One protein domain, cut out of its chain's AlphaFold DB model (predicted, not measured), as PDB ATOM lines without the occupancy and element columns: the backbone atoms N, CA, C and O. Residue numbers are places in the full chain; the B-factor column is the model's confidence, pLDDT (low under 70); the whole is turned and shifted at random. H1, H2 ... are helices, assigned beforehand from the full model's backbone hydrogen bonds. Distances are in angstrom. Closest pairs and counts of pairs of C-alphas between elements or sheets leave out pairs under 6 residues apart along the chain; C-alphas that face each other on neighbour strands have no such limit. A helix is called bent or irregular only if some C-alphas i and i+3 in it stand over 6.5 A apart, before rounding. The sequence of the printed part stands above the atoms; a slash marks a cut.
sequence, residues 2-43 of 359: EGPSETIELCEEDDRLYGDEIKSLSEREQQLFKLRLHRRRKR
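What this domain is: This is residues 2 to 43 of the 359 residues of a protein of Bursaphelenchus okinawaensis (UniProt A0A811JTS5). The model is a helical hairpin of unequal arms, a short irregular helix H1 side by side with a longer straight helix H2. The stretch before H1, residues 2 to 11, has no named element and crosses H2 on its way to H1. The printed part has 42 residues with two named helices, H1 then H2, and no named strand; its class is all helix. It is compact, with a radius of gyration of the C-alphas of 10.3 A, and flat, spanning 30 by 26 by 13 A.

How they stand to each other: H1, residues 12 to 23, and H2, residues 27 to 42, form a hairpin through a tight link of 3 residues. They touch, with the closest C-alphas those of Ile 22 and Gln 30, 5.6 A apart; H2 touches H1 with residues 30 to 37 alone. They run opposite ways at a shallow tilt of 26 degrees. Every O i to N i+4 pair is within hydrogen-bond range in H2, and 6 of 8 in H1.

Where its parts are: H1 begins at C-alpha 12 (143.983, 161.074, 232.938) and is 14.6 A long; it is irregular, with C-alphas 17 and 20 8.0 A apart. H2, 22.6 A long, ends at C-alpha 42 (153.037, 173.260, 228.709).

The domain as a whole: The C-alphas farthest apart, of Glu 2 and Arg 16, are 30.6 A apart. The printed part has no cut. Residues 2 to 6 have pLDDT under 70.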
ATOM      1  N   GLU A   2     173.756 160.584 234.685       37.12
ATOM      2  CA  GLU A   2     172.314 160.398 234.531       37.12
ATOM      3  C   GLU A   2     171.662 161.214 235.647       37.12
ATOM      4  O   GLU A   2     171.815 160.902 236.827       37.12
ATOM      5  N   GLY A   3     171.064 162.352 235.284       36.84
ATOM      6  CA  GLY A   3     170.215 163.100 236.208       36.84
ATOM      7  C   GLY A   3     169.025 162.236 236.639       36.84
ATOM      8  O   GLY A   3     168.722 161.253 235.960       36.84
ATOM      9  N   PRO A   4     168.353 162.571 237.754       41.97
ATOM     10  CA  PRO A   4     167.181 161.826 238.196       41.97
ATOM     11  C   PRO A   4     166.187 161.757 237.034       41.97
ATOM     12  O   PRO A   4     165.806 162.799 236.496       41.97
ATOM     13  N   SER A   5     165.822 160.547 236.598       53.44
ATOM     14  CA  SER A   5     164.800 160.384 235.568       53.44
ATOM     15  C   SER A   5     163.474 160.810 236.185       53.44
ATOM     16  O   SER A   5     162.806 160.026 236.864       53.44
ATOM     17  N   GLU A   6     163.132 162.085 236.021       60.41
ATOM     18  CA  GLU A   6     161.806 162.598 236.332       60.41
ATOM     19  C   GLU A   6     160.812 161.704 235.592       60.41
ATOM     20  O   GLU A   6     160.770 161.664 234.360       60.41
ATOM     21  N   THR A   7     160.089 160.889 236.354       75.12
ATOM     22  CA  THR A   7     159.104 159.980 235.784       75.12
ATOM     23  C   THR A   7     157.901 160.846 235.457       75.12
ATOM     24  O   THR A   7     157.159 161.250 236.344       75.12
ATOM     25  N   ILE A   8     157.778 161.232 234.189       80.69
ATOM     26  CA  ILE A   8     156.659 162.048 233.721       80.69
ATOM     27  C   ILE A   8     155.427 161.149 233.697       80.69
ATOM     28  O   ILE A   8     155.343 160.225 232.888       80.69
ATOM     29  N   GLU A   9     154.489 161.403 234.601       82.44
ATOM     30  CA  GLU A   9     153.185 160.750 234.602       82.44
ATOM     31  C   GLU A   9     152.252 161.427 233.586       82.44
ATOM     32  O   GLU A   9     152.308 162.639 233.360       82.44
ATOM     33  N   LEU A  10     151.418 160.624 232.921       78.94
ATOM     34  CA  LEU A  10     150.386 161.135 232.018       78.94
ATOM     35  C   LEU A  10     149.247 161.738 232.843       78.94
ATOM     36  O   LEU A  10     148.997 161.295 233.961       78.94
ATOM     37  N   CYS A  11     148.538 162.724 232.289       84.12
ATOM     38  CA  CYS A  11     147.244 163.079 232.871       84.12
ATOM     39  C   CYS A  11     146.213 162.012 232.490       84.12
ATOM     40  O   CYS A  11     146.414 161.258 231.535       84.12
ATOM     41  N   GLU A  12     145.091 161.997 233.203       84.81
ATOM     42  CA  GLU A  12     143.983 161.074 232.938       84.81
ATOM     43  C   GLU A  12     143.467 161.170 231.495       84.81
ATOM     44  O   GLU A  12     143.116 160.158 230.893       84.81
ATOM     45  N   GLU A  13     143.462 162.370 230.909       83.81
ATOM     46  CA  GLU A  13     143.017 162.582 229.531       83.81
ATOM     47  C   GLU A  13     143.957 161.934 228.507       83.81
ATOM     48  O   GLU A  13     143.502 161.197 227.633       83.81
ATOM     49  N   ASP A  14     145.269 162.132 228.641       84.81
ATOM     50  CA  ASP A  14     146.242 161.529 227.727       84.81
ATOM     51  C   ASP A  14     146.353 160.015 227.916       84.81
ATOM     52  O   ASP A  14     146.569 159.300 226.939       84.81
ATOM     53  N   ASP A  15     146.182 159.507 229.140       85.81
ATOM     54  CA  ASP A  15     146.123 158.060 229.372       85.81
ATOM     55  C   ASP A  15     144.859 157.456 228.743       85.81
ATOM     56  O   ASP A  15     144.910 156.392 228.127       85.81
ATOM     57  N   ARG A  16     143.731 158.172 228.791       87.12
ATOM     58  CA  ARG A  16     142.499 157.753 228.116       87.12
ATOM     59  C   ARG A  16     142.623 157.773 226.591       87.12
ATOM     60  O   ARG A  16     142.049 156.907 225.935       87.12
ATOM     61  N   LEU A  17     143.306 158.768 226.029       83.25
ATOM     62  CA  LEU A  17     143.427 158.942 224.579       83.25
ATOM     63  C   LEU A  17     144.513 158.057 223.965       83.25
ATOM     64  O   LEU A  17     144.281 157.465 222.916       83.25
ATOM     65  N   TYR A  18     145.675 157.972 224.616       84.94
ATOM     66  CA  TYR A  18     146.889 157.377 224.056       84.94
ATOM     67  C   TYR A  18     147.436 156.212 224.891       84.94
ATOM     68  O   TYR A  18     148.456 155.626 224.528       84.94
ATOM     69  N   GLY A  19     146.808 155.851 226.014       84.06
ATOM     70  CA  GLY A  19     147.350 154.864 226.953       84.06
ATOM     71  C   GLY A  19     147.618 153.499 226.322       84.06
ATOM     72  O   GLY A  19     148.653 152.891 226.591       84.06
ATOM     73  N   ASP A  20     146.743 153.028 225.435       83.94
ATOM     74  CA  ASP A  20     146.924 151.740 224.750       83.94
ATOM     75  C   ASP A  20     148.063 151.781 223.723       83.94
ATOM     76  O   ASP A  20     148.860 150.846 223.624       83.94
ATOM     77  N   GLU A  21     148.200 152.897 223.009       80.31
ATOM     78  CA  GLU A  21     149.286 153.111 222.054       80.31
ATOM     79  C   GLU A  21     150.623 153.214 222.781       80.31
ATOM     80  O   GLU A  21     151.588 152.581 222.363       80.31
ATOM     81  N   ILE A  22     150.673 153.920 223.913       83.12
ATOM     82  CA  ILE A  22     151.865 154.041 224.755       83.12
ATOM     83  C   ILE A  22     152.262 152.673 225.320       83.12
ATOM     84  O   ILE A  22     153.430 152.306 225.232       83.12
ATOM     85  N   LYS A  23     151.315 151.871 225.825       85.81
ATOM     86  CA  LYS A  23     151.600 150.521 226.356       85.81
ATOM     87  C   LYS A  23     152.224 149.580 225.322       85.81
ATOM     88  O   LYS A  23     152.935 148.656 225.708       85.81
ATOM     89  N   SER A  24     151.978 149.810 224.031       83.50
ATOM     90  CA  SER A  24     152.560 149.013 222.942       83.50
ATOM     91  C   SER A  24     154.023 149.356 222.615       83.50
ATOM     92  O   SER A  24     154.675 148.607 221.888       83.50
ATOM     93  N   LEU A  25     154.548 150.471 223.133       83.94
ATOM     94  CA  LEU A  25     155.905 150.954 222.858       83.94
ATOM     95  C   LEU A  25     156.931 150.374 223.842       83.94
ATOM     96  O   LEU A  25     156.591 149.992 224.962       83.94
ATOM     97  N   SER A  26     158.212 150.383 223.467       87.12
ATOM     98  CA  SER A  26     159.302 150.095 224.412       87.12
ATOM     99  C   SER A  26     159.381 151.154 225.517       87.12
ATOM    100  O   SER A  26     159.000 152.304 225.308       87.12
ATOM    101  N   GLU A  27     159.937 150.825 226.688       87.12
ATOM    102  CA  GLU A  27     160.028 151.763 227.826       87.12
ATOM    103  C   GLU A  27     160.656 153.116 227.450       87.12
ATOM    104  O   GLU A  27     160.202 154.176 227.883       87.12
ATOM    105  N   ARG A  28     161.680 153.096 226.590       85.94
ATOM    106  CA  ARG A  28     162.370 154.310 226.140       85.94
ATOM    107  C   ARG A  28     161.506 155.157 225.204       85.94
ATOM    108  O   ARG A  28     161.525 156.381 225.294       85.94
ATOM    109  N   GLU A  29     160.744 154.520 224.321       85.44
ATOM    110  CA  GLU A  29     159.771 155.198 223.460       85.44
ATOM    111  C   GLU A  29     158.595 155.740 224.274       85.44
ATOM    112  O   GLU A  29     158.154 156.856 224.020       85.44
ATOM    113  N   GLN A  30     158.142 155.010 225.298       86.38
ATOM    114  CA  GLN A  30     157.118 155.486 226.227       86.38
ATOM    115  C   GLN A  30     157.566 156.762 226.940       86.38
ATOM    116  O   GLN A  30     156.818 157.736 226.978       86.38
ATOM    117  N   GLN A  31     158.788 156.792 227.480       87.88
ATOM    118  CA  GLN A  31     159.331 157.984 228.140       87.88
ATOM    119  C   GLN A  31     159.396 159.186 227.194       87.88
ATOM    120  O   GLN A  31     159.008 160.290 227.580       87.88
ATOM    121  N   LEU A  32     159.843 158.975 225.951       86.81
ATOM    122  CA  LEU A  32     159.861 160.028 224.936       86.81
ATOM    123  C   LEU A  32     158.446 160.515 224.627       86.81
ATOM    124  O   LEU A  32     158.195 161.711 224.719       86.81
ATOM    125  N   PHE A  33     157.508 159.610 224.353       87.38
ATOM    126  CA  PHE A  33     156.115 159.946 224.060       87.38
ATOM    127  C   PHE A  33     155.485 160.780 225.187       87.38
ATOM    128  O   PHE A  33     154.916 161.843 224.934       87.38
ATOM    129  N   LYS A  34     155.657 160.352 226.446       88.12
ATOM    130  CA  LYS A  34     155.180 161.079 227.636       88.12
ATOM    131  C   LYS A  34     155.816 162.467 227.752       88.12
ATOM    132  O   LYS A  34     155.119 163.442 228.029       88.12
ATOM    133  N   LEU A  35     157.122 162.581 227.491       89.69
ATOM    134  CA  LEU A  35     157.829 163.863 227.484       89.69
ATOM    135  C   LEU A  35     157.268 164.825 226.425       89.69
ATOM    136  O   LEU A  35     157.091 166.007 226.724       89.69
ATOM    137  N   ARG A  36     156.965 164.336 225.214       89.62
ATOM    138  CA  ARG A  36     156.378 165.154 224.140       89.62
ATOM    139  C   ARG A  36     155.011 165.692 224.526       89.62
ATOM    140  O   ARG A  36     154.777 166.892 224.410       89.62
ATOM    141  N   LEU A  37     154.133 164.821 225.027       88.56
ATOM    142  CA  LEU A  37     152.798 165.207 225.483       88.56
ATOM    143  C   LEU A  37     152.862 166.268 226.586       88.56
ATOM    144  O   LEU A  37     152.208 167.306 226.497       88.56
ATOM    145  N   HIS A  38     153.735 166.068 227.575       89.12
ATOM    146  CA  HIS A  38     153.959 167.040 228.646       89.12
ATOM    147  C   HIS A  38     154.424 168.403 228.123       89.12
ATOM    148  O   HIS A  38     153.901 169.447 228.519       89.12
ATOM    149  N   ARG A  39     155.399 168.417 227.206       89.62
ATOM    150  CA  ARG A  39     155.892 169.653 226.578       89.62
ATOM    151  C   ARG A  39     154.820 170.328 225.730       89.62
ATOM    152  O   ARG A  39     154.720 171.552 225.763       89.62
ATOM    153  N   ARG A  40     154.007 169.558 225.005       88.44
ATOM    154  CA  ARG A  40     152.891 170.069 224.203       88.44
ATOM    155  C   ARG A  40     151.856 170.782 225.072       88.44
ATOM    156  O   ARG A  40     151.519 171.919 224.745       88.44
ATOM    157  N   ARG A  41     151.456 170.173 226.197       84.88
ATOM    158  CA  ARG A  41     150.525 170.768 227.176       84.88
ATOM    159  C   ARG A  41     151.084 172.038 227.814       84.88
ATOM    160  O   ARG A  41     150.421 173.064 227.849       84.88
ATOM    161  N   LYS A  42     152.363 172.041 228.207       85.69
ATOM    162  CA  LYS A  42     153.037 173.260 228.709       85.69
ATOM    163  C   LYS A  42     153.078 174.417 227.704       85.69
ATOM    164  O   LYS A  42     153.365 175.545 228.096       85.69
ATOM    165  N   ARG A  43     152.863 174.134 226.418       85.44
ATOM    166  CA  ARG A  43     152.834 175.112 225.323       85.44
ATOM    167  C   ARG A  43     151.428 175.333 224.787       85.44
ATOM    168  O   ARG A  43     151.286 175.792 223.651       85.44
TER     169      ARG A  43